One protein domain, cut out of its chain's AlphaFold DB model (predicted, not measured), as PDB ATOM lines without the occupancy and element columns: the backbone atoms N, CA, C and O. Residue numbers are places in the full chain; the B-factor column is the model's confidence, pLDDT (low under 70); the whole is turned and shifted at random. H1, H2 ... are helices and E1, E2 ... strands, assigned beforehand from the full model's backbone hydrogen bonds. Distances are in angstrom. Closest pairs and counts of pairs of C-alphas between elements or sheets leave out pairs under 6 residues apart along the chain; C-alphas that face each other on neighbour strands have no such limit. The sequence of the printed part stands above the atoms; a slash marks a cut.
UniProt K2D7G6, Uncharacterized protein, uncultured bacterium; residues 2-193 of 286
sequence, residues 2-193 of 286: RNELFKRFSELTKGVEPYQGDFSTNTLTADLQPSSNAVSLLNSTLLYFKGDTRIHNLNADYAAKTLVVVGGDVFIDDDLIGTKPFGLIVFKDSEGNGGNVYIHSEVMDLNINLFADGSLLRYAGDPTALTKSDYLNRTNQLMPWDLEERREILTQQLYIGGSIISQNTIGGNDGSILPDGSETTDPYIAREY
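This is residues 2 to 193 of the 286 residues of an uncharacterized protein of uncultured bacterium (UniProt K2D7G6). The chain winds in stacked turns, crossing back and forth between two twisted sheets that stand face to face as a sandwich, E2 E3 E5 E7 E9 E11 and E1 E4 E6 E8 E10. H1 crosses the outside of the larger sheet, while H3, H4 and the long loop of residues 166 to 186 lie toward the end of the stack at E10 and E11. The printed part has 192 residues, in the order H1, E1 to E10, H2, H3, E11, H4; the larger sheet is mixed and the smaller all parallel, in the orders given. The class is mixed, helices and strands, with 84 residues in named elements, under half. The whole is compact, radius of gyration of the C-alphas 16.0 A, spanning 46 by 33 by 28 A.

H1, residues 2 to 12, begins at C-alpha 2 (288.695, 195.773, 152.380) and is 15.5 A long. The strands follow: E1, 27 to 30; E2, 39 to 41; E3, 46 to 51, 16.4 A; E4, 53 to 58, 14.2 A; E5, 65 to 70, 16.5 A; E6, 74 to 76; E7, 86 to 91, 16.8 A; E8, 101 to 104; E9, 109 to 116, 18.5 A; E10, 120 to 123. Then come H2, 132 to 135; H3, 147 to 153, 10.0 A; E11, 159 to 165, 15.6 A; and H4, 187 to 191, ending at C-alpha 191 (274.521, 198.622, 170.713).

In the larger sheet, twisted, E2 and E3 form an antiparallel hairpin, with N 41 and O 46 2.8 A apart. The other neighbours are parallel, with backbone atoms within hydrogen-bond range across each pair: N 47 and O 66, of E3 and E5, at 2.8 A, N 67 and O 87, of E5 and E7, at 2.8 A, N 88 and O 113, of E7 and E9, at 2.8 A, and N 110 and O 159, of E9 and E11, at 2.9 A. E9 bends by 72 degrees at residue 113. H1 is on this sheet at a height of 9.9 A, across the strands, at 71 degrees to E3 on the local plane. In the smaller sheet N 28 and O 54, of E1 and E4, N 75 and O 53, of E4 and E6, N 76 and O 102, of E6 and E8, and N 103 and O 121, of E8 and E10, are each 2.8 A apart. The facing parts of the sheets are 9.1 A centre to centre, their strands at 27 degrees. H2 only grazes the smaller sheet with residues 134 to 135; the closest C-alphas of H2 and E10, Tyr 135 and Tyr 123, are 5.4 A apart. H3 only grazes it with residues 150 to 153, and only just, with 5 pairs of C-alphas within 10 A. H4 is on neither sheet. Every O i to N i+4 pair is within hydrogen-bond range in H1, H3 and H4; H2 is too short for one, and its one O i to N i+3 pair is not within range.

The C-alphas farthest apart, of Gly 15 and Glu 148, are 48.5 A apart. The printed part has no cut. The long links are H1 to E1, H2 to H3 and E11 to H4. Mean pLDDT of the printed part is 82.1; among residues under 70 are 137 to 148 and 168 to 175.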
ATOM      1  N   ARG A   2     289.713 196.002 153.424       77.12
ATOM      2  CA  ARG A   2     288.695 195.773 152.380       77.12
ATOM      3  C   ARG A   2     289.228 195.911 150.950       77.12
ATOM      4  O   ARG A   2     289.199 194.954 150.192       77.12
ATOM      5  N   ASN A   3     289.773 197.083 150.603       76.44
ATOM      6  CA  ASN A   3     290.239 197.370 149.239       76.44
ATOM      7  C   ASN A   3     291.340 196.412 148.756       76.44
ATOM      8  O   ASN A   3     291.395 196.102 147.573       76.44
ATOM      9  N   GLU A   4     292.200 195.936 149.659       78.12
ATOM     10  CA  GLU A   4     293.267 194.989 149.321       78.12
ATOM     11  C   GLU A   4     292.703 193.575 149.112       78.12
ATOM     12  O   GLU A   4     293.051 192.925 148.128       78.12
ATOM     13  N   LEU A   5     291.786 193.121 149.980       77.62
ATOM     14  CA  LEU A   5     291.082 191.843 149.806       77.62
ATOM     15  C   LEU A   5     290.264 191.835 148.513       77.62
ATOM     16  O   LEU A   5     290.395 190.913 147.712       77.62
ATOM     17  N   PHE A   6     289.485 192.893 148.274       80.69
ATOM     18  CA  PHE A   6     288.671 193.031 147.071       80.69
ATOM     19  C   PHE A   6     289.535 193.076 145.809       80.69
ATOM     20  O   PHE A   6     289.225 192.400 144.835       80.69
ATOM     21  N   LYS A   7     290.656 193.811 145.825       81.00
ATOM     22  CA  LYS A   7     291.593 193.840 144.696       81.00
ATOM     23  C   LYS A   7     292.109 192.437 144.374       81.00
ATOM     24  O   LYS A   7     291.970 191.999 143.235       81.00
ATOM     25  N   ARG A   8     292.636 191.712 145.367       85.88
ATOM     26  CA  ARG A   8     293.138 190.339 145.174       85.88
ATOM     27  C   ARG A   8     292.050 189.398 144.673       85.88
ATOM     28  O   ARG A   8     292.277 188.637 143.739       85.88
ATOM     29  N   PHE A   9     290.863 189.473 145.267       87.38
ATOM     30  CA  PHE A   9     289.719 188.688 144.830       87.38
ATOM     31  C   PHE A   9     289.341 189.003 143.374       87.38
ATOM     32  O   PHE A   9     289.233 188.087 142.568       87.38
ATOM     33  N   SER A  10     289.248 190.283 143.005       84.88
ATOM     34  CA  SER A  10     288.899 190.719 141.646       84.88
ATOM     35  C   SER A  10     289.913 190.286 140.582       84.88
ATOM     36  O   SER A  10     289.549 190.046 139.432       84.88
ATOM     37  N   GLU A  11     291.190 190.156 140.951       87.56
ATOM     38  CA  GLU A  11     292.227 189.616 140.067       87.56
ATOM     39  C   GLU A  11     292.009 188.116 139.806       87.56
ATOM     40  O   GLU A  11     292.185 187.664 138.674       87.56
ATOM     41  N   LEU A  12     291.571 187.362 140.821       86.50
ATOM     42  CA  LEU A  12     291.278 185.926 140.732       86.50
ATOM     43  C   LEU A  12     289.952 185.619 140.020       86.50
ATOM     44  O   LEU A  12     289.825 184.560 139.407       86.50
ATOM     45  N   THR A  13     288.976 186.525 140.083       87.12
ATOM     46  CA  THR A  13     287.629 186.342 139.513       87.12
ATOM     47  C   THR A  13     287.393 187.116 138.225       87.12
ATOM     48  O   THR A  13     286.264 187.227 137.750       87.12
ATOM     49  N   LYS A  14     288.446 187.647 137.602       86.62
ATOM     50  CA  LYS A  14     288.309 188.432 136.375       86.62
ATOM     51  C   LYS A  14     287.647 187.616 135.257       86.62
ATOM     52  O   LYS A  14     288.234 186.675 134.730       86.62
ATOM     53  N   GLY A  15     286.447 188.037 134.854       85.25
ATOM     54  CA  GLY A  15     285.648 187.357 133.828       85.25
ATOM     55  C   GLY A  15     284.876 186.134 134.333       85.25
ATOM     56  O   GLY A  15     284.332 185.393 133.518       85.25
ATOM     57  N   VAL A  16     284.830 185.924 135.649       88.94
ATOM     58  CA  VAL A  16     284.047 184.885 136.317       88.94
ATOM     59  C   VAL A  16     282.815 185.532 136.934       88.94
ATOM     60  O   VAL A  16     282.944 186.397 137.794       88.94
ATOM     61  N   GLU A  17     281.633 185.074 136.534       88.25
ATOM     62  CA  GLU A  17     280.362 185.534 137.093       88.25
ATOM     63  C   GLU A  17     279.531 184.306 137.511       88.25
ATOM     64  O   GLU A  17     279.086 183.557 136.635       88.25
ATOM     65  N   PRO A  18     279.365 184.034 138.819       90.50
ATOM     66  CA  PRO A  18     278.462 182.997 139.306       90.50
ATOM     67  C   PRO A  18     277.003 183.391 139.065       90.50
ATOM     68  O   PRO A  18     276.675 184.543 138.767       90.50
ATOM     69  N   TYR A  19     276.106 182.421 139.224       93.12
ATOM     70  CA  TYR A  19     274.674 182.697 139.206       93.12
ATOM     71  C   TYR A  19     274.284 183.535 140.432       93.12
ATOM     72  O   TYR A  19     274.766 183.282 141.536       93.12
ATOM     73  N   GLN A  20     273.406 184.522 140.239       93.88
ATOM     74  CA  GLN A  20     272.841 185.290 141.345       93.88
ATOM     75  C   GLN A  20     271.707 184.490 141.985       93.88
ATOM     76  O   GLN A  20     270.599 184.445 141.452       93.88
ATOM     77  N   GLY A  21     272.022 183.837 143.098       93.00
ATOM     78  CA  GLY A  21     271.077 183.049 143.880       93.00
ATOM     79  C   GLY A  21     270.666 183.735 145.178       93.00
ATOM     80  O   GLY A  21     270.937 184.914 145.403       93.00
ATOM     81  N   ASP A  22     270.001 182.958 146.018       91.38
ATOM     82  CA  ASP A  22     269.580 183.323 147.367       91.38
ATOM     83  C   ASP A  22     269.898 182.189 148.355       91.38
ATOM     84  O   ASP A  22     270.366 181.121 147.953       91.38
ATOM     85  N   PHE A  23     269.593 182.376 149.640       87.50
ATOM     86  CA  PHE A  23     269.864 181.392 150.694       87.50
ATOM     87  C   PHE A  23     269.214 180.012 150.460       87.50
ATOM     88  O   PHE A  23     269.609 179.035 151.094       87.50
ATOM     89  N   SER A  24     268.223 179.898 149.565       88.75
ATOM     90  CA  SER A  24     267.582 178.620 149.226       88.75
ATOM     91  C   SER A  24     268.313 177.855 148.117       88.75
ATOM     92  O   SER A  24     268.181 176.637 148.000       88.75
ATOM     93  N   THR A  25     269.097 178.560 147.301       93.12
ATOM     94  CA  THR A  25     269.741 178.018 146.094       93.12
ATOM     95  C   THR A  25     271.269 178.067 146.150       93.12
ATOM     96  O   THR A  25     271.940 177.205 145.576       93.12
ATOM     97  N   ASN A  26     271.838 179.032 146.868       96.19
ATOM     98  CA  ASN A  26     273.256 179.131 147.180       96.19
ATOM     99  C   ASN A  26     273.502 178.487 148.540       96.19
ATOM    100  O   ASN A  26     273.265 179.099 149.582       96.19
ATOM    101  N   THR A  27     273.972 177.246 148.530       96.12
ATOM    102  CA  THR A  27     274.195 176.495 149.764       96.12
ATOM    103  C   THR A  27     275.601 175.923 149.833       96.12
ATOM    104  O   THR A  27     276.215 175.598 148.814       96.12
ATOM    105  N   LEU A  28     276.110 175.799 151.053       95.75
ATOM    106  CA  LEU A  28     277.331 175.090 151.397       95.75
ATOM    107  C   LEU A  28     276.962 173.996 152.404       95.75
ATOM    108  O   LEU A  28     276.497 174.309 153.495       95.75
ATOM    109  N   THR A  29     277.129 172.731 152.014       94.94
ATOM    110  CA  THR A  29     276.631 171.570 152.781       94.94
ATOM    111  C   THR A  29     277.663 170.453 152.900       94.94
ATOM    112  O   THR A  29     278.662 170.456 152.178       94.94
ATOM    113  N   ALA A  30     277.426 169.477 153.781       92.38
ATOM    114  CA  ALA A  30     278.301 168.329 154.018       92.38
ATOM    115  C   ALA A  30     279.756 168.767 154.288       92.38
ATOM    116  O   ALA A  30     280.008 169.553 155.197       92.38
ATOM    117  N   ASP A  31     280.717 168.315 153.478       89.50
ATOM    118  CA  ASP A  31     282.144 168.645 153.618       89.50
ATOM    119  C   ASP A  31     282.486 170.004 152.970       89.50
ATOM    120  O   ASP A  31     283.414 170.115 152.157       89.50
ATOM    121  N   LEU A  32     281.680 171.031 153.260       91.50
ATOM    122  CA  LEU A  32     281.717 172.345 152.609       91.50
ATOM    123  C   LEU A  32     281.644 172.246 151.069       91.50
ATOM    124  O   LEU A  32     282.438 172.845 150.328       91.50
ATOM    125  N   GLN A  33     280.703 171.447 150.575       94.50
ATOM    126  CA  GLN A  33     280.404 171.301 149.156       94.50
ATOM    127  C   GLN A  33     279.430 172.395 148.708       94.50
ATOM    128  O   GLN A  33     278.347 172.513 149.290       94.50
ATOM    129  N   PRO A  34     279.792 173.208 147.700       96.50
ATOM    130  CA  PRO A  34     278.910 174.247 147.196       96.50
ATOM    131  C   PRO A  34     277.784 173.661 146.337       96.50
ATOM    132  O   PRO A  34     277.979 172.674 145.621       96.50
ATOM    133  N   SER A  35     276.638 174.335 146.319       96.69
ATOM    134  CA  SER A  35     275.625 174.141 145.282       96.69
ATOM    135  C   SER A  35     276.155 174.536 143.894       96.69
ATOM    136  O   SER A  35     277.187 175.196 143.745       96.69
ATOM    137  N   SER A  36     275.426 174.155 142.840       95.25
ATOM    138  CA  SER A  36     275.823 174.406 141.444       95.25
ATOM    139  C   SER A  36     275.923 175.884 141.059       95.25
ATOM    140  O   SER A  36     276.436 176.193 139.986       95.25
ATOM    141  N   ASN A  37     275.413 176.788 141.897       95.75
ATOM    142  CA  ASN A  37     275.442 178.223 141.638       95.75
ATOM    143  C   ASN A  37     276.808 178.854 141.946       95.75
ATOM    144  O   ASN A  37     277.079 179.959 141.472       95.75
ATOM    145  N   ALA A  38     277.670 178.166 142.704       96.06
ATOM    146  CA  ALA A  38     279.004 178.664 143.011       96.06
ATOM    147  C   ALA A  38     279.967 178.465 141.841       96.06
ATOM    148  O   ALA A  38     279.935 177.444 141.148       96.06
ATOM    149  N   VAL A  39     280.945 179.362 141.720       96.06
ATOM    150  CA  VAL A  39     282.170 179.060 140.978       96.06
ATOM    151  C   VAL A  39     283.245 178.560 141.937       96.06
ATOM    152  O   VAL A  39     283.588 179.222 142.914       96.06
ATOM    153  N   SER A  40     283.810 177.393 141.632       93.88
ATOM    154  CA  SER A  40     284.983 176.851 142.323       93.88
ATOM    155  C   SER A  40     286.266 177.269 141.607       93.88
ATOM    156  O   SER A  40     286.457 176.990 140.424       93.88
ATOM    157  N   LEU A  41     287.166 177.916 142.337       88.69
ATOM    158  CA  LEU A  41     288.456 178.419 141.878       88.69
ATOM    159  C   LEU A  41     289.583 177.794 142.709       88.69
ATOM    160  O   LEU A  41     289.350 177.211 143.770       88.69
ATOM    161  N   LEU A  42     290.822 177.907 142.221       88.06
ATOM    162  CA  LEU A  42     292.024 177.435 142.925       88.06
ATOM    163  C   LEU A  42     291.907 175.970 143.396       88.06
ATOM    164  O   LEU A  42     292.108 175.668 144.571       88.06
ATOM    165  N   ASN A  43     291.541 175.050 142.495       85.75
ATOM    166  CA  ASN A  43     291.287 173.640 142.837       85.75
ATOM    167  C   ASN A  43     290.227 173.462 143.946       85.75
ATOM    168  O   ASN A  43     290.389 172.656 144.860       85.75
ATOM    169  N   SER A  44     289.139 174.231 143.869       87.00
ATOM    170  CA  SER A  44     288.008 174.172 144.810       87.00
ATOM    171  C   SER A  44     288.350 174.559 146.253       87.00
ATOM    172  O   SER A  44     287.592 174.239 147.176       87.00
ATOM    173  N   THR A  45     289.475 175.256 146.451       89.00
ATOM    174  CA  THR A  45     289.833 175.881 147.734       89.00
ATOM    175  C   THR A  45     289.227 177.273 147.877       89.00
ATOM    176  O   THR A  45     289.023 177.718 148.998       89.00
ATOM    177  N   LEU A  46     288.888 177.940 146.769       92.12
ATOM    178  CA  LEU A  46     288.167 179.209 146.757       92.12
ATOM    179  C   LEU A  46     286.784 178.995 146.141       92.12
ATOM    180  O   LEU A  46     286.678 178.589 144.986       92.12
ATOM    181  N   LEU A  47     285.736 179.265 146.907       96.25
ATOM    182  CA  LEU A  47     284.347 179.194 146.468       96.25
ATOM    183  C   LEU A  47     283.804 180.609 146.315       96.25
ATOM    184  O   LEU A  47     284.049 181.451 147.175       96.25
ATOM    185  N   TYR A  48     283.078 180.865 145.234       96.56
ATOM    186  CA  TYR A  48     282.509 182.177 144.950       96.56
ATOM    187  C   TYR A  48     281.008 182.076 144.660       96.56
ATOM    188  O   TYR A  48     280.620 181.477 143.655       96.56
ATOM    189  N   PHE A  49     280.193 182.698 145.513       97.88
ATOM    190  CA  PHE A  49     278.761 182.922 145.301       97.88
ATOM    191  C   PHE A  49     278.437 184.402 145.069       97.88
ATOM    192  O   PHE A  49     279.130 185.300 145.557       97.88
ATOM    193  N   LYS A  50     277.327 184.642 144.367       96.75
ATOM    194  CA  LYS A  50     276.680 185.950 144.269       96.75
ATOM    195  C   LYS A  50     275.253 185.865 144.804       96.75
ATOM    196  O   LYS A  50     274.510 184.959 144.419       96.75
ATOM    197  N   GLY A  51     274.883 186.834 145.636       95.25
ATOM    198  CA  GLY A  51     273.618 186.841 146.370       95.25
ATOM    199  C   GLY A  51     273.657 185.996 147.645       95.25
ATOM    200  O   GLY A  51     274.690 185.408 147.981       95.25
ATOM    201  N   ASP A  52     272.540 185.998 148.374       94.25
ATOM    202  CA  ASP A  52     272.443 185.405 149.711       94.25
ATOM    203  C   ASP A  52     272.893 183.944 149.695       94.25
ATOM    204  O   ASP A  52     272.653 183.241 148.718       94.25
ATOM    205  N   THR A  53     273.581 183.489 150.739       95.94
ATOM    206  CA  THR A  53     274.200 182.158 150.798       95.94
ATOM    207  C   THR A  53     273.977 181.523 152.159       95.94
ATOM    208  O   THR A  53     274.105 182.184 153.182       95.94
ATOM    209  N   ARG A  54     273.695 180.223 152.184       95.00
ATOM    210  CA  ARG A  54     273.440 179.470 153.412       95.00
ATOM    211  C   ARG A  54     274.478 178.382 153.650       95.00
ATOM    212  O   ARG A  54     274.838 177.656 152.726       95.00
ATOM    213  N   ILE A  55     274.926 178.232 154.887       95.44
ATOM    214  CA  ILE A  55     275.874 177.215 155.338       95.44
ATOM    215  C   ILE A  55     275.154 176.333 156.358       95.44
ATOM    216  O   ILE A  55     274.804 176.811 157.431       95.44
ATOM    217  N   HIS A  56     274.899 175.073 156.005       94.44
ATOM    218  CA  HIS A  56     274.084 174.171 156.825       94.44
ATOM    219  C   HIS A  56     274.298 172.696 156.443       94.44
ATOM    220  O   HIS A  56     274.883 172.389 155.404       94.44
ATOM    221  N   ASN A  57     273.763 171.774 157.239       92.38
ATOM    222  CA  ASN A  57     273.961 170.328 157.145       92.38
ATOM    223  C   ASN A  57     275.436 169.931 156.976       92.38
ATOM    224  O   ASN A  57     275.780 169.206 156.033       92.38
ATOM    225  N   LEU A  58     276.315 170.446 157.835       90.75
ATOM    226  CA  LEU A  58     277.757 170.232 157.729       90.75
ATOM    227  C   LEU A  58     278.245 168.960 158.424       90.75
ATOM    228  O   LEU A  58     277.720 168.518 159.442       90.75
ATOM    229  N   ASN A  59     279.318 168.398 157.874       86.50
ATOM    230  CA  ASN A  59     280.096 167.351 158.524       86.50
ATOM    231  C   ASN A  59     281.257 167.969 159.316       86.50
ATOM    232  O   ASN A  59     281.786 169.015 158.950       86.50
ATOM    233  N   ALA A  60     281.723 167.277 160.358       78.44
ATOM    234  CA  ALA A  60     282.845 167.739 161.179       78.44
ATOM    235  C   ALA A  60     284.220 167.658 160.478       78.44
ATOM    236  O   ALA A  60     285.186 168.250 160.956       78.44
ATOM    237  N   ASP A  61     284.338 166.924 159.365       84.06
ATOM    238  CA  ASP A  61     285.598 166.751 158.631       84.06
ATOM    239  C   ASP A  61     285.487 167.312 157.210       84.06
ATOM    240  O   ASP A  61     284.989 166.664 156.293       84.06
ATOM    241  N   TYR A  62     285.963 168.542 157.030       85.25
ATOM    242  CA  TYR A  62     286.022 169.209 155.735       85.25
ATOM    243  C   TYR A  62     287.433 169.702 155.413       85.25
ATOM    244  O   TYR A  62     288.254 169.995 156.284       85.25
ATOM    245  N   ALA A  63     287.726 169.818 154.117       85.31
ATOM    246  CA  ALA A  63     288.982 170.385 153.644       85.31
ATOM    247  C   ALA A  63     289.038 171.906 153.862       85.31
ATOM    248  O   ALA A  63     288.010 172.580 153.898       85.31
ATOM    249  N   ALA A  64     290.255 172.453 153.926       87.12
ATOM    250  CA  ALA A  64     290.456 173.893 154.035       87.12
ATOM    251  C   ALA A  64     289.866 174.628 152.822       87.12
ATOM    252  O   ALA A  64     290.152 174.270 151.672       87.12
ATOM    253  N   LYS A  65     289.063 175.664 153.080       89.38
ATOM    254  CA  LYS A  65     288.371 176.439 152.044       89.38
ATOM    255  C   LYS A  65     288.248 177.905 152.424       89.38
ATOM    256  O   LYS A  65     288.214 178.268 153.595       89.38
ATOM    257  N   THR A  66     288.128 178.749 151.412       94.12
ATOM    258  CA  THR A  66     287.669 180.126 151.545       94.12
ATOM    259  C   THR A  66     286.398 180.298 150.735       94.12
ATOM    260  O   THR A  66     286.397 180.053 149.530       94.12
ATOM    261  N   LEU A  67     285.325 180.721 151.390       96.88
ATOM    262  CA  LEU A  67     284.102 181.159 150.747       96.88
ATOM    263  C   LEU A  67     284.133 182.682 150.581       96.88
ATOM    264  O   LEU A  67     284.402 183.414 151.532       96.88
ATOM    265  N   VAL A  68     283.836 183.149 149.372       96.94
ATOM    266  CA  VAL A  68     283.588 184.555 149.070       96.94
ATOM    267  C   VAL A  68     282.155 184.718 148.581       96.94
ATOM    268  O   VAL A  68     281.733 184.028 147.653       96.94
ATOM    269  N   VAL A  69     281.427 185.651 149.183       97.75
ATOM    270  CA  VAL A  69     280.063 186.024 148.796       97.75
ATOM    271  C   VAL A  69     280.047 187.503 148.435       97.75
ATOM    272  O   VAL A  69     280.604 188.327 149.158       97.75
ATOM    273  N   VAL A  70     279.450 187.841 147.294       96.31
ATOM    274  CA  VAL A  70     279.320 189.230 146.827       96.31
ATOM    275  C   VAL A  70     277.852 189.572 146.615       96.31
ATOM    276  O   VAL A  70     277.133 188.826 145.947       96.31
ATOM    277  N   GLY A  71     277.423 190.725 147.127       94.31
ATOM    278  CA  GLY A  71     276.071 191.245 146.894       94.31
ATOM    279  C   GLY A  71     274.971 190.467 147.606       94.31
ATOM    280  O   GLY A  71     273.823 190.510 147.178       94.31
ATOM    281  N   GLY A  72     275.330 189.708 148.637       93.00
ATOM    282  CA  GLY A  72     274.392 188.940 149.437       93.00
ATOM    283  C   GLY A  72     274.868 188.785 150.866       93.00
ATOM    284  O   GLY A  72     276.024 189.085 151.183       93.00
ATOM    285  N   ASP A  73     273.953 188.316 151.696       93.62
ATOM    286  CA  ASP A  73     274.211 187.990 153.090       93.62
ATOM    287  C   ASP A  73     274.531 186.503 153.266       93.62
ATOM    288  O   ASP A  73     274.215 185.673 152.408       93.62
ATOM    289  N   VAL A  74     275.174 186.147 154.376       95.56
ATOM    290  CA  VAL A  74     275.512 184.750 154.683       95.56
ATOM    291  C   VAL A  74     274.796 184.285 155.937       95.56
ATOM    292  O   VAL A  74     274.869 184.955 156.956       95.56
ATOM    293  N   PHE A  75     274.160 183.119 155.868       94.75
ATOM    294  CA  PHE A  75     273.465 182.464 156.976       94.75
ATOM    295  C   PHE A  75     274.251 181.224 157.388       94.75
ATOM    296  O   PHE A  75     274.575 180.398 156.532       94.75
ATOM    297  N   ILE A  76     274.620 181.134 158.661       94.62
ATOM    298  CA  ILE A  76     275.352 180.006 159.237       94.62
ATOM    299  C   ILE A  76     274.442 179.332 160.248       94.62
ATOM    300  O   ILE A  76     274.141 179.910 161.291       94.62
ATOM    301  N   ASP A  77     274.033 178.112 159.931       93.56
ATOM    302  CA  ASP A  77     272.995 177.403 160.673       93.56
ATOM    303  C   ASP A  77     273.574 176.306 161.571       93.56
ATOM    304  O   ASP A  77     272.945 175.927 162.553       93.56
ATOM    305  N   ASP A  78     274.789 175.849 161.253       91.56
ATOM    306  CA  ASP A  78     275.492 174.774 161.947       91.56
ATOM    307  C   ASP A  78     276.857 175.225 162.470       91.56
ATOM    308  O   ASP A  78     277.500 176.129 161.924       91.56
ATOM    309  N   ASP A  79     277.340 174.495 163.473       89.44
ATOM    310  CA  ASP A  79     278.704 174.616 163.968       89.44
ATOM    311  C   ASP A  79     279.757 174.334 162.878       89.44
ATOM    312  O   ASP A  79     279.643 173.431 162.042       89.44
ATOM    313  N   LEU A  80     280.866 175.068 162.951       88.25
ATOM    314  CA  LEU A  80     282.052 174.911 162.115       88.25
ATOM    315  C   LEU A  80     283.219 174.363 162.947       88.25
ATOM    316  O   LEU A  80     284.253 175.007 163.074       88.25
ATOM    317  N   ILE A  81     283.085 173.137 163.456       81.94
ATOM    318  CA  ILE A  81     284.077 172.469 164.334       81.94
ATOM    319  C   ILE A  81     285.234 171.766 163.604       81.94
ATOM    320  O   ILE A  81     285.996 171.002 164.204       81.94
ATOM    321  N   GLY A  82     285.372 171.968 162.294       76.44
ATOM    322  CA  GLY A  82     286.409 171.307 161.513       76.44
ATOM    323  C   GLY A  82     287.815 171.711 161.954       76.44
ATOM    324  O   GLY A  82     288.091 172.855 162.307       76.44
ATOM    325  N   THR A  83     288.757 170.769 161.888       77.56
ATOM    326  CA  THR A  83     290.168 171.035 162.247       77.56
ATOM    327  C   THR A  83     290.934 171.804 161.165       77.56
ATOM    328  O   THR A  83     292.089 172.189 161.363       77.56
ATOM    329  N   LYS A  84     290.336 171.979 159.979       82.25
ATOM    330  CA  LYS A  84     290.960 172.655 158.838       82.25
ATOM    331  C   LYS A  84     290.477 174.103 158.742       82.25
ATOM    332  O   LYS A  84     289.304 174.351 158.987       82.25
ATOM    333  N   PRO A  85     291.344 175.047 158.329       81.50
ATOM    334  CA  PRO A  85     290.960 176.450 158.243       81.50
ATOM    335  C   PRO A  85     289.786 176.687 157.290       81.50
ATOM    336  O   PRO A  85     289.855 176.308 156.115       81.50
ATOM    337  N   PHE A  86     288.769 177.396 157.772       86.81
ATOM    338  CA  PHE A  86     287.721 177.976 156.945       86.81
ATOM    339  C   PHE A  86     287.822 179.507 156.953       86.81
ATOM    340  O   PHE A  86     287.979 180.140 157.998       86.81
ATOM    341  N   GLY A  87     287.798 180.103 155.763       90.06
ATOM    342  CA  GLY A  87     287.763 181.549 155.572       90.06
ATOM    343  C   GLY A  87     286.428 181.983 154.982       90.06
ATOM    344  O   GLY A  87     285.958 181.361 154.034       90.06
ATOM    345  N   LEU A  88     285.858 183.070 155.484       95.44
ATOM    346  CA  LEU A  88     284.649 183.679 154.943       95.44
ATOM    347  C   LEU A  88     284.903 185.151 154.639       95.44
ATOM    348  O   LEU A  88     285.388 185.894 155.488       95.44
ATOM    349  N   ILE A  89     284.593 185.565 153.416       94.69
ATOM    350  CA  ILE A  89     284.711 186.949 152.963       94.69
ATOM    351  C   ILE A  89     283.378 187.360 152.347       94.69
ATOM    352  O   ILE A  89     282.960 186.788 151.343       94.69
ATOM    353  N   VAL A  90     282.725 188.364 152.917       95.62
ATOM    354  CA  VAL A  90     281.417 188.842 152.460       95.62
ATOM    355  C   VAL A  90     281.535 190.302 152.050       95.62
ATOM    356  O   VAL A  90     281.892 191.159 152.857       95.62
ATOM    357  N   PHE A  91     281.272 190.583 150.778       94.12
ATOM    358  CA  PHE A  91     281.329 191.925 150.209       94.12
ATOM    359  C   PHE A  91     279.936 192.435 149.863       94.12
ATOM    360  O   PHE A  91     279.131 191.716 149.265       94.12
ATOM    361  N   LYS A  92     279.715 193.727 150.116       92.38
ATOM    362  CA  LYS A  92     278.625 194.466 149.477       92.38
ATOM    363  C   LYS A  92     278.872 194.533 147.972       92.38
ATOM    364  O   LYS A  92     280.025 194.640 147.532       92.38
ATOM    365  N   ASP A  93     277.810 194.479 147.175       91.25
ATOM    366  CA  ASP A  93     277.927 194.795 145.749       91.25
ATOM    367  C   ASP A  93     278.086 196.310 145.512       91.25
ATOM    368  O   ASP A  93     278.180 197.118 146.439       91.25
ATOM    369  N   SER A  94     278.152 196.712 144.242       89.44
ATOM    370  CA  SER A  94     278.269 198.122 143.857       89.44
ATOM    371  C   SER A  94     277.039 198.968 144.185       89.44
ATOM    372  O   SER A  94     277.142 200.193 144.186       89.44
ATOM    373  N   GLU A  95     275.889 198.336 144.408       88.06
ATOM    374  CA  GLU A  95     274.636 198.987 144.798       88.06
ATOM    375  C   GLU A  95     274.500 199.075 146.327       88.06
ATOM    376  O   GLU A  95     273.621 199.773 146.824       88.06
ATOM    377  N   GLY A  96     275.412 198.436 147.068       85.69
ATOM    378  CA  GLY A  96     275.423 198.399 148.525       85.69
ATOM    379  C   GLY A  96     274.648 197.225 149.120       85.69
ATOM    380  O   GLY A  96     274.500 197.182 150.337       85.69
ATOM    381  N   ASN A  97     274.177 196.279 148.300       87.75
ATOM    382  CA  ASN A  97     273.402 195.134 148.770       87.75
ATOM    383  C   ASN A  97     274.296 194.085 149.445       87.75
ATOM    384  O   ASN A  97     275.425 193.837 149.007       87.75
ATOM    385  N   GLY A  98     273.735 193.413 150.450       89.75
ATOM    386  CA  GLY A  98     274.361 192.309 151.171       89.75
ATOM    387  C   GLY A  98     275.451 192.751 152.149       89.75
ATOM    388  O   GLY A  98     275.493 193.899 152.598       89.75
ATOM    389  N   GLY A  99     276.393 191.848 152.425       90.38
ATOM    390  CA  GLY A  99     277.553 192.140 153.266       90.38
ATOM    391  C   GLY A  99     277.409 191.724 154.726       90.38
ATOM    392  O   GLY A  99     278.418 191.759 155.429       90.38
ATOM    393  N   ASN A 100     276.221 191.323 155.175       89.81
ATOM    394  CA  ASN A 100     275.993 190.870 156.542       89.81
ATOM    395  C   ASN A 100     276.223 189.360 156.676       89.81
ATOM    396  O   ASN A 100     276.120 188.591 155.716       89.81
ATOM    397  N   VAL A 101     276.530 188.931 157.896       92.25
ATOM    398  CA  VAL A 101     276.596 187.519 158.275       92.25
ATOM    399  C   VAL A 101     275.677 187.292 159.467       92.25
ATOM    400  O   VAL A 101     275.802 187.966 160.484       92.25
ATOM    401  N   TYR A 102     274.780 186.323 159.342       91.31
ATOM    402  CA  TYR A 102     273.818 185.909 160.349       91.31
ATOM    403  C   TYR A 102     274.185 184.509 160.846       91.31
ATOM    404  O   TYR A 102     274.298 183.570 160.060       91.31
ATOM    405  N   ILE A 103     274.373 184.365 162.152       90.69
ATOM    406  CA  ILE A 103     274.670 183.099 162.825       90.69
ATOM    407  C   ILE A 103     273.421 182.654 163.580       90.69
ATOM    408  O   ILE A 103     272.879 183.414 164.383       90.69
ATOM    409  N   HIS A 104     272.957 181.436 163.335       90.88
ATOM    410  CA  HIS A 104     271.755 180.921 163.972       90.88
ATOM    411  C   HIS A 104     271.918 180.850 165.499       90.88
ATOM    412  O   HIS A 104     273.025 180.730 166.035       90.88
ATOM    413  N   SER A 105     270.814 180.962 166.235       84.88
ATOM    414  CA  SER A 105     270.823 181.009 167.698       84.88
ATOM    415  C   SER A 105     271.299 179.703 168.333       84.88
ATOM    416  O   SER A 105     271.825 179.740 169.438       84.88
ATOM    417  N   GLU A 106     271.205 178.578 167.625       86.00
ATOM    418  CA  GLU A 106     271.663 177.269 168.111       86.00
ATOM    419  C   GLU A 106     273.148 176.978 167.836       86.00
ATOM    420  O   GLU A 106     273.678 176.010 168.375       86.00
ATOM    421  N   VAL A 107     273.836 177.804 167.039       86.88
ATOM    422  CA  VAL A 107     275.271 177.629 166.756       86.88
ATOM    423  C   VAL A 107     276.096 178.000 167.988       86.88
ATOM    424  O   VAL A 107     275.943 179.086 168.556       86.88
ATOM    425  N   MET A 108     276.997 177.098 168.367       83.44
ATOM    426  CA  MET A 108     277.866 177.178 169.534       83.44
ATOM    427  C   MET A 108     279.342 177.327 169.183       83.44
ATOM    428  O   MET A 108     280.064 177.961 169.943       83.44
ATOM    429  N   ASP A 109     279.825 176.751 168.082       83.81
ATOM    430  CA  ASP A 109     281.267 176.686 167.809       83.81
ATOM    431  C   ASP A 109     281.585 176.993 166.346       83.81
ATOM    432  O   ASP A 109     281.154 176.294 165.427       83.81
ATOM    433  N   LEU A 110     282.371 178.045 166.121       84.88
ATOM    434  CA  LEU A 110     282.835 178.451 164.803       84.88
ATOM    435  C   LEU A 110     284.362 178.555 164.747       84.88
ATOM    436  O   LEU A 110     284.940 179.533 165.219       84.88
ATOM    437  N   ASN A 111     285.028 177.623 164.066       84.06
ATOM    438  CA  ASN A 111     286.448 177.738 163.724       84.06
ATOM    439  C   ASN A 111     286.628 178.444 162.365       84.06
ATOM    440  O   ASN A 111     286.679 177.803 161.309       84.06
ATOM    441  N   ILE A 112     286.680 179.781 162.365       82.31
ATOM    442  CA  ILE A 112     286.567 180.595 161.146       82.31
ATOM    443  C   ILE A 112     287.387 181.892 161.180       82.31
ATOM    444  O   ILE A 112     287.470 182.592 162.185       82.31
ATOM    445  N   ASN A 113     287.950 182.265 160.026       83.62
ATOM    446  CA  ASN A 113     288.459 183.618 159.780       83.62
ATOM    447  C   ASN A 113     287.479 184.387 158.893       83.62
ATOM    448  O   ASN A 113     287.294 184.029 157.730       83.62
ATOM    449  N   LEU A 114     286.878 185.444 159.428       88.06
ATOM    450  CA  LEU A 114     285.758 186.155 158.827       88.06
ATOM    451  C   LEU A 114     286.111 187.611 158.505       88.06
ATOM    452  O   LEU A 114     286.612 188.355 159.348       88.06
ATOM    453  N   PHE A 115     285.788 188.023 157.283       88.56
ATOM    454  CA  PHE A 115     285.681 189.415 156.865       88.56
ATOM    455  C   PHE A 115     284.263 189.674 156.339       88.56
ATOM    456  O   PHE A 115     283.808 188.956 155.450       88.56
ATOM    457  N   ALA A 116     283.603 190.717 156.827       89.06
ATOM    458  CA  ALA A 116     282.305 191.175 156.350       89.06
ATOM    459  C   ALA A 116     282.327 192.692 156.118       89.06
ATOM    460  O   ALA A 116     282.774 193.459 156.969       89.06
ATOM    461  N   ASP A 117     281.843 193.126 154.953       88.19
ATOM    462  CA  ASP A 117     281.606 194.545 154.668       88.19
ATOM    463  C   ASP A 117     280.476 195.130 155.533       88.19
ATOM    464  O   ASP A 117     280.441 196.339 155.747       88.19
ATOM    465  N   GLY A 118     279.537 194.292 155.973       84.69
ATOM    466  CA  GLY A 118     278.452 194.625 156.888       84.69
ATOM    467  C   GLY A 118     278.677 194.056 158.289       84.69
ATOM    468  O   GLY A 118     279.813 193.833 158.719       84.69
ATOM    469  N   SER A 119     277.582 193.842 159.005       83.25
ATOM    470  CA  SER A 119     277.564 193.406 160.398       83.25
ATOM    471  C   SER A 119     277.567 191.884 160.543       83.25
ATOM    472  O   SER A 119     277.126 191.148 159.659       83.25
ATOM    473  N   LEU A 120     278.072 191.420 161.688       85.88
ATOM    474  CA  LEU A 120     277.936 190.043 162.155       85.88
ATOM    475  C   LEU A 120     276.853 189.999 163.241       85.88
ATOM    476  O   LEU A 120     276.965 190.710 164.236       85.88
ATOM    477  N   LEU A 121     275.826 189.176 163.047       85.44
ATOM    478  CA  LEU A 121     274.583 189.178 163.825       85.44
ATOM    479  C   LEU A 121     274.201 187.749 164.226       85.44
ATOM    480  O   LEU A 121     274.538 186.795 163.522       85.44
ATOM    481  N   ARG A 122     273.457 187.586 165.324       85.69
ATOM    482  CA  ARG A 122     272.717 186.338 165.603       85.69
ATOM    483  C   ARG A 122     271.351 186.389 164.929       85.69
ATOM    484  O   ARG A 122     270.850 187.474 164.727       85.69
ATOM    485  N   TYR A 123     270.712 185.273 164.617       86.06
ATOM    486  CA  TYR A 123     269.302 185.253 164.207       86.06
ATOM    487  C   TYR A 123     268.634 183.966 164.694       86.06
ATOM    488  O   TYR A 123     269.317 183.047 165.137       86.06
ATOM    489  N   ALA A 124     267.307 183.902 164.642       78.94
ATOM    490  CA  ALA A 124     266.559 182.704 164.991       78.94
ATOM    491  C   ALA A 124     265.343 182.568 164.103       78.94
ATOM    492  O   ALA A 124     264.620 183.521 163.825       78.94
ATOM    493  N   GLY A 125     265.153 181.344 163.661       76.00
ATOM    494  CA  GLY A 125     264.107 180.932 162.755       76.00
ATOM    495  C   GLY A 125     264.473 179.564 162.229       76.00
ATOM    496  O   GLY A 125     265.632 179.172 162.278       76.00
ATOM    497  N   ASP A 126     263.482 178.824 161.754       76.94
ATOM    498  CA  ASP A 126     263.662 177.423 161.396       76.94
ATOM    499  C   ASP A 126     264.805 177.246 160.365       76.94
ATOM    500  O   ASP A 126     264.652 177.635 159.198       76.94
ATOM    501  N   PRO A 127     265.941 176.618 160.737       70.12
ATOM    502  CA  PRO A 127     267.057 176.404 159.825       70.12
ATOM    503  C   PRO A 127     266.721 175.375 158.723       70.12
ATOM    504  O   PRO A 127     267.491 175.144 157.796       70.12
ATOM    505  N   THR A 128     265.531 174.788 158.711       71.00
ATOM    506  CA  THR A 128     265.034 173.986 157.585       71.00
ATOM    507  C   THR A 128     264.102 174.769 156.659       71.00
ATOM    508  O   THR A 128     263.915 174.374 155.506       71.00
ATOM    509  N   ALA A 129     263.586 175.917 157.108       75.75
ATOM    510  CA  ALA A 129     262.572 176.705 156.408       75.75
ATOM    511  C   ALA A 129     262.798 178.228 156.494       75.75
ATOM    512  O   ALA A 129     261.828 178.982 156.468       75.75
ATOM    513  N   LEU A 130     264.060 178.668 156.560       77.25
ATOM    514  CA  LEU A 130     264.439 180.074 156.706       77.25
ATOM    515  C   LEU A 130     263.694 180.989 155.733       77.25
ATOM    516  O   LEU A 130     263.662 180.778 154.518       77.25
ATOM    517  N   THR A 131     263.126 182.044 156.287       76.81
ATOM    518  CA  THR A 131     262.395 183.091 155.597       76.81
ATOM    519  C   THR A 131     263.019 184.444 155.904       76.81
ATOM    520  O   THR A 131     263.642 184.651 156.939       76.81
ATOM    521  N   LYS A 132     262.784 185.427 155.027       71.75
ATOM    522  CA  LYS A 132     263.264 186.802 155.241       71.75
ATOM    523  C   LYS A 132     262.799 187.422 156.564       71.75
ATOM    524  O   LYS A 132     263.474 188.302 157.075       71.75
ATOM    525  N   SER A 133     261.656 186.992 157.104       71.50
ATOM    526  CA  SER A 133     261.144 187.489 158.388       71.50
ATOM    527  C   SER A 133     261.891 186.963 159.609       71.50
ATOM    528  O   SER A 133     261.750 187.554 160.672       71.50
ATOM    529  N   ASP A 134     262.662 185.886 159.468       72.81
ATOM    530  CA  ASP A 134     263.374 185.261 160.591       72.81
ATOM    531  C   ASP A 134     264.625 186.049 161.001       72.81
ATOM    532  O   ASP A 134     265.102 185.956 162.127       72.81
ATOM    533  N   TYR A 135     265.158 186.855 160.085       73.50
ATOM    534  CA  TYR A 135     266.380 187.630 160.304       73.50
ATOM    535  C   TYR A 135     266.212 189.129 160.016       73.50
ATOM    536  O   TYR A 135     267.144 189.900 160.224       73.50
ATOM    537  N   LEU A 136     265.026 189.569 159.576       70.69
ATOM    538  CA  LEU A 136     264.677 190.980 159.408       70.69
ATOM    539  C   LEU A 136     263.293 191.267 159.995       70.69
ATOM    540  O   LEU A 136     262.302 190.604 159.681       70.69
ATOM    541  N   ASN A 137     263.185 192.350 160.756       63.41
ATOM    542  CA  ASN A 137     261.917 192.955 161.121       63.41
ATOM    543  C   ASN A 137     261.245 193.487 159.846       63.41
ATOM    544  O   ASN A 137     261.851 194.217 159.053       63.41
ATOM    545  N   ARG A 138     259.965 193.136 159.673       49.88
ATOM    546  CA  ARG A 138     259.158 193.355 158.459       49.88
ATOM    547  C   ARG A 138     259.073 194.813 158.003       49.88
ATOM    548  O   ARG A 138     258.628 195.051 156.883       49.88
ATOM    549  N   THR A 139     259.434 195.776 158.848       51.94
ATOM    550  CA  THR A 139     259.276 197.207 158.554       51.94
ATOM    551  C   THR A 139     260.599 197.951 158.359       51.94
ATOM    552  O   THR A 139     260.630 198.852 157.527       51.94
ATOM    553  N   ASN A 140     261.688 197.564 159.039       52.16
ATOM    554  CA  ASN A 140     262.891 198.410 159.155       52.16
ATOM    555  C   ASN A 140     264.232 197.699 158.882       52.16
ATOM    556  O   ASN A 140     265.262 198.292 159.154       52.16
ATOM    557  N   GLN A 141     264.254 196.455 158.377       60.69
ATOM    558  CA  GLN A 141     265.511 195.710 158.117       60.69
ATOM    559  C   GLN A 141     266.429 195.559 159.349       60.69
ATOM    560  O   GLN A 141     267.644 195.425 159.242       60.69
ATOM    561  N   LEU A 142     265.819 195.567 160.528       63.38
ATOM    562  CA  LEU A 142     266.476 195.456 161.821       63.38
ATOM    563  C   LEU A 142     266.129 194.126 162.487       63.38
ATOM    564  O   LEU A 142     265.067 193.579 162.228       63.38
ATOM    565  N   MET A 143     266.975 193.662 163.395       65.69
ATOM    566  CA  MET A 143     266.571 192.911 164.594       65.69
ATOM    567  C   MET A 143     265.092 192.902 164.977       65.69
ATOM    568  O   MET A 143     264.643 193.985 165.348       65.69
ATOM    569  N   PRO A 144     264.301 191.813 164.936       62.34
ATOM    570  CA  PRO A 144     262.952 191.899 165.487       62.34
ATOM    571  C   PRO A 144     262.905 191.838 167.021       62.34
ATOM    572  O   PRO A 144     261.893 192.268 167.558       62.34
ATOM    573  N   TRP A 145     263.952 191.350 167.701       67.31
ATOM    574  CA  TRP A 145     263.875 191.029 169.131       67.31
ATOM    575  C   TRP A 145     264.131 192.203 170.060       67.31
ATOM    576  O   TRP A 145     265.079 192.968 169.861       67.31
ATOM    577  N   ASP A 146     263.329 192.278 171.116       66.62
ATOM    578  CA  ASP A 146     263.667 193.027 172.320       66.62
ATOM    579  C   ASP A 146     264.554 192.202 173.280       66.62
ATOM    580  O   ASP A 146     265.015 191.106 172.952       66.62
ATOM    581  N   LEU A 147     264.844 192.757 174.461       62.53
ATOM    582  CA  LEU A 147     265.701 192.117 175.463       62.53
ATOM    583  C   LEU A 147     265.131 190.781 175.972       62.53
ATOM    584  O   LEU A 147     265.897 189.843 176.196       62.53
ATOM    585  N   GLU A 148     263.818 190.694 176.188       66.00
ATOM    586  CA  GLU A 148     263.169 189.490 176.720       66.00
ATOM    587  C   GLU A 148     263.197 188.381 175.665       66.00
ATOM    588  O   GLU A 148     263.699 187.285 175.924       66.00
ATOM    589  N   GLU A 149     262.804 188.710 174.434       71.88
ATOM    590  CA  GLU A 149     262.858 187.789 173.298       71.88
ATOM    591  C   GLU A 149     264.294 187.324 173.010       71.88
ATOM    592  O   GLU A 149     264.534 186.139 172.766       71.88
ATOM    593  N   ARG A 150     265.289 188.219 173.096       71.56
ATOM    594  CA  ARG A 150     266.696 187.848 172.891       71.56
ATOM    595  C   ARG A 150     267.158 186.784 173.891       71.56
ATOM    596  O   ARG A 150     267.863 185.860 173.486       71.56
ATOM    597  N   ARG A 151     266.760 186.884 175.163       67.12
ATOM    598  CA  ARG A 151     267.139 185.931 176.225       67.12
ATOM    599  C   ARG A 151     266.498 184.559 176.060       67.12
ATOM    600  O   ARG A 151     267.134 183.551 176.356       67.12
ATOM    601  N   GLU A 152     265.264 184.504 175.574       70.44
ATOM    602  CA  GLU A 152     264.598 183.231 175.277       70.44
ATOM    603  C   GLU A 152     265.211 182.522 174.064       70.44
ATOM    604  O   GLU A 152     265.180 181.295 173.964       70.44
ATOM    605  N   ILE A 153     265.773 183.297 173.138       75.44
ATOM    606  CA  ILE A 153     266.249 182.803 171.852       75.44
ATOM    607  C   ILE A 153     267.738 182.439 171.884       75.44
ATOM    608  O   ILE A 153     268.125 181.381 171.380       75.44
ATOM    609  N   LEU A 154     268.591 183.282 172.470       73.44
ATOM    610  CA  LEU A 154     270.050 183.103 172.502       73.44
ATOM    611  C   LEU A 154     270.504 182.221 173.672       73.44
ATOM    612  O   LEU A 154     271.393 182.570 174.438       73.44
ATOM    613  N   THR A 155     269.921 181.031 173.791       69.50
ATOM    614  CA  THR A 155     270.196 180.114 174.915       69.50
ATOM    615  C   THR A 155     271.560 179.419 174.855       69.50
ATOM    616  O   THR A 155     271.962 178.779 175.826       69.50
ATOM    617  N   GLN A 156     272.270 179.521 173.728       68.50
ATOM    618  CA  GLN A 156     273.554 178.865 173.492       68.50
ATOM    619  C   GLN A 156     274.699 179.878 173.410       68.50
ATOM    620  O   GLN A 156     274.650 180.839 172.628       68.50
ATOM    621  N   GLN A 157     275.762 179.615 174.178       68.69
ATOM    622  CA  GLN A 157     276.988 180.406 174.126       68.69
ATOM    623  C   GLN A 157     277.717 180.148 172.807       68.69
ATOM    624  O   GLN A 157     278.021 179.007 172.469       68.69
ATOM    625  N   LEU A 158     278.040 181.226 172.094       77.31
ATOM    626  CA  LEU A 158     278.796 181.164 170.850       77.31
ATOM    627  C   LEU A 158     280.286 181.370 171.116       77.31
ATOM    628  O   LEU A 158     280.716 182.409 171.614       77.31
ATOM    629  N   TYR A 159     281.077 180.387 170.718       77.50
ATOM    630  CA  TYR A 159     282.523 180.428 170.660       77.50
ATOM    631  C   TYR A 159     282.978 180.603 169.211       77.50
ATOM    632  O   TYR A 159     282.527 179.900 168.308       77.50
ATOM    633  N   ILE A 160     283.897 181.544 168.983       77.44
ATOM    634  CA  ILE A 160     284.492 181.763 167.664       77.44
ATOM    635  C   ILE A 160     286.008 181.616 167.772       77.44
ATOM    636  O   ILE A 160     286.716 182.511 168.236       77.44
ATOM    637  N   GLY A 161     286.509 180.473 167.312       72.75
ATOM    638  CA  GLY A 161     287.929 180.213 167.131       72.75
ATOM    639  C   GLY A 161     288.433 180.841 165.832       72.75
ATOM    640  O   GLY A 161     288.298 180.257 164.763       72.75
ATOM    641  N   GLY A 162     289.046 182.025 165.905       76.50
ATOM    642  CA  GLY A 162     289.670 182.662 164.742       76.50
ATOM    643  C   GLY A 162     289.708 184.184 164.818       76.50
ATOM    644  O   GLY A 162     289.987 184.756 165.868       76.50
ATOM    645  N   SER A 163     289.510 184.852 163.681       77.38
ATOM    646  CA  SER A 163     289.553 186.318 163.564       77.38
ATOM    647  C   SER A 163     288.298 186.844 162.885       77.38
ATOM    648  O   SER A 163     287.867 186.277 161.885       77.38
ATOM    649  N   ILE A 164     287.753 187.953 163.384       80.19
ATOM    650  CA  ILE A 164     286.544 188.593 162.854       80.19
ATOM    651  C   ILE A 164     286.851 190.042 162.517       80.19
ATOM    652  O   ILE A 164     287.463 190.763 163.306       80.19
ATOM    653  N   ILE A 165     286.423 190.461 161.332       80.81
ATOM    654  CA  ILE A 165     286.529 191.836 160.863       80.81
ATOM    655  C   ILE A 165     285.204 192.174 160.191       80.81
ATOM    656  O   ILE A 165     284.948 191.737 159.075       80.81
ATOM    657  N   SER A 166     284.368 192.934 160.882       80.81
ATOM    658  CA  SER A 166     283.025 193.318 160.446       80.81
ATOM    659  C   SER A 166     282.779 194.798 160.715       80.81
ATOM    660  O   SER A 166     283.453 195.424 161.542       80.81
ATOM    661  N   GLN A 167     281.796 195.365 160.021       74.81
ATOM    662  CA  GLN A 167     281.212 196.645 160.386       74.81
ATOM    663  C   GLN A 167     280.218 196.402 161.529       74.81
ATOM    664  O   GLN A 167     279.032 196.171 161.305       74.81
ATOM    665  N   ASN A 168     280.721 196.397 162.763       64.25
ATOM    666  CA  ASN A 168     279.861 196.385 163.942       64.25
ATOM    667  C   ASN A 168     279.137 197.730 164.102       64.25
ATOM    668  O   ASN A 168     279.600 198.769 163.614       64.25
ATOM    669  N   THR A 169     277.987 197.666 164.757       55.53
ATOM    670  CA  THR A 169     276.981 198.718 164.903       55.53
ATOM    671  C   THR A 169     277.471 199.845 165.837       55.53
ATOM    672  O   THR A 169     277.120 201.012 165.631       55.53
ATOM    673  N   ILE A 170     278.402 199.540 166.758       51.69
ATOM    674  CA  ILE A 170     279.301 200.471 167.465       51.69
ATOM    675  C   ILE A 170     280.767 200.036 167.289       51.69
ATOM    676  O   ILE A 170     281.125 198.860 167.287       51.69
ATOM    677  N   GLY A 171     281.668 201.014 167.146       46.28
ATOM    678  CA  GLY A 171     283.120 200.788 167.155       46.28
ATOM    679  C   GLY A 171     283.715 200.311 165.824       46.28
ATOM    680  O   GLY A 171     284.938 200.257 165.698       46.28
ATOM    681  N   GLY A 172     282.881 200.028 164.817       45.50
ATOM    682  CA  GLY A 172     283.301 199.820 163.424       45.50
ATOM    683  C   GLY A 172     283.418 201.113 162.600       45.50
ATOM    684  O   GLY A 172     284.127 201.136 161.594       45.50
ATOM    685  N   ASN A 173     282.749 202.193 163.023       47.09
ATOM    686  CA  ASN A 173     282.772 203.526 162.411       47.09
ATOM    687  C   ASN A 173     282.595 204.600 163.513       47.09
ATOM    688  O   ASN A 173     282.087 204.274 164.585       47.09
ATOM    689  N   ASP A 174     282.987 205.860 163.285       53.84
ATOM    690  CA  ASP A 174     282.954 206.962 164.286       53.84
ATOM    691  C   ASP A 174     281.519 207.419 164.696       53.84
ATOM    692  O   ASP A 174     281.328 208.523 165.214       53.84
ATOM    693  N   GLY A 175     280.492 206.586 164.481       60.34
ATOM    694  CA  GLY A 175     279.081 206.855 164.781       60.34
ATOM    695  C   GLY A 175     278.252 205.577 164.969       60.34
ATOM    696  O   GLY A 175     278.723 204.476 164.690       60.34
ATOM    697  N   SER A 176     277.017 205.735 165.449       70.94
ATOM    698  CA  SER A 176     276.053 204.644 165.658       70.94
ATOM    699  C   SER A 176     275.376 204.276 164.333       70.94
ATOM    700  O   SER A 176     274.598 205.072 163.802       70.94
ATOM    701  N   ILE A 177     275.674 203.095 163.784       73.12
ATOM    702  CA  ILE A 177     275.218 202.676 162.445       73.12
ATOM    703  C   ILE A 177     274.491 201.351 162.535       73.12
ATOM    704  O   ILE A 177     275.109 200.384 162.931       73.12
ATOM    705  N   LEU A 178     273.242 201.285 162.095       75.88
ATOM    706  CA  LEU A 178     272.406 200.089 162.061       75.88
ATOM    707  C   LEU A 178     272.891 199.037 161.032       75.88
ATOM    708  O   LEU A 178     273.617 199.385 160.101       75.88
ATOM    709  N   PRO A 179     272.487 197.752 161.147       72.50
ATOM    710  CA  PRO A 179     272.893 196.679 160.222       72.50
ATOM    711  C   PRO A 179     272.603 196.910 158.732       72.50
ATOM    712  O   PRO A 179     273.282 196.363 157.861       72.50
ATOM    713  N   ASP A 180     271.604 197.730 158.420       72.94
ATOM    714  CA  ASP A 180     271.277 198.152 157.054       72.94
ATOM    715  C   ASP A 180     272.216 199.263 156.530       72.94
ATOM    716  O   ASP A 180     272.130 199.684 155.377       72.94
ATOM    717  N   GLY A 181     273.151 199.724 157.363       73.31
ATOM    718  CA  GLY A 181     274.094 200.799 157.079       73.31
ATOM    719  C   GLY A 181     273.548 202.203 157.341       73.31
ATOM    720  O   GLY A 181     274.267 203.170 157.078       73.31
ATOM    721  N   SER A 182     272.317 202.343 157.837       77.25
ATOM    722  CA  SER A 182     271.744 203.641 158.195       77.25
ATOM    723  C   SER A 182     272.298 204.160 159.526       77.25
ATOM    724  O   SER A 182     272.672 203.397 160.410       77.25
ATOM    725  N   GLU A 183     272.378 205.479 159.686       79.38
ATOM    726  CA  GLU A 183     272.799 206.088 160.952       79.38
ATOM    727  C   GLU A 183     271.615 206.203 161.921       79.38
ATOM    728  O   GLU A 183     270.499 206.544 161.521       79.38
ATOM    729  N   THR A 184     271.872 205.999 163.212       74.50
ATOM    730  CA  THR A 184     270.912 206.280 164.288       74.50
ATOM    731  C   THR A 184     271.463 207.340 165.237       74.50
ATOM    732  O   THR A 184     272.651 207.368 165.553       74.50
ATOM    733  N   THR A 185     270.596 208.228 165.732       77.50
ATOM    734  CA  THR A 185     270.967 209.166 166.806       77.50
ATOM    735  C   THR A 185     270.887 208.530 168.190       77.50
ATOM    736  O   THR A 185     271.310 209.153 169.163       77.50
ATOM    737  N   ASP A 186     270.333 207.321 168.287       71.56
ATOM    738  CA  ASP A 186     270.261 206.547 169.520       71.56
ATOM    739  C   ASP A 186     271.365 205.472 169.537       71.56
ATOM    740  O   ASP A 186     271.245 204.447 168.857       71.56
ATOM    741  N   PRO A 187     272.459 205.689 170.289       68.25
ATOM    742  CA  PRO A 187     273.541 204.719 170.389       68.25
ATOM    743  C   PRO A 187     273.142 203.432 171.118       68.25
ATOM    744  O   PRO A 187     273.828 202.433 170.937       68.25
ATOM    745  N   TYR A 188     272.073 203.417 171.922       66.81
ATOM    746  CA  TYR A 188     271.633 202.193 172.596       66.81
ATOM    747  C   TYR A 188     271.026 201.222 171.592       66.81
ATOM    748  O   TYR A 188     271.404 200.061 171.579       66.81
ATOM    749  N   ILE A 189     270.205 201.718 170.663       71.12
ATOM    750  CA  ILE A 189     269.651 200.887 169.586       71.12
ATOM    751  C   ILE A 189     270.773 200.263 168.759       71.12
ATOM    752  O   ILE A 189     270.702 199.086 168.441       71.12
ATOM    753  N   ALA A 190     271.815 201.030 168.427       69.44
ATOM    754  CA  ALA A 190     272.969 200.489 167.720       69.44
ATOM    755  C   ALA A 190     273.695 199.407 168.539       69.44
ATOM    756  O   ALA A 190     274.068 198.370 168.005       69.44
ATOM    757  N   ARG A 191     273.851 199.601 169.849       68.88
ATOM    758  CA  ARG A 191     274.521 198.622 170.713       68.88
ATOM    759  C   ARG A 191     273.865 197.248 170.682       68.88
ATOM    760  O   ARG A 191     274.577 196.254 170.630       68.88
ATOM    761  N   GLU A 192     272.534 197.191 170.677       69.12
ATOM    762  CA  GLU A 192     271.790 195.924 170.716       69.12
ATOM    763  C   GLU A 192     272.134 194.974 169.557       69.12
ATOM    764  O   GLU A 192     271.831 193.787 169.639       69.12
ATOM    765  N   TYR A 193     272.770 195.479 168.495       71.44
ATOM    766  CA  TYR A 193     273.210 194.717 167.326       71.44
ATOM    767  C   TYR A 193     274.683 194.304 167.351       71.44
ATOM    768  O   TYR A 193     275.095 193.488 166.525       71.44
TER     769      TYR A 193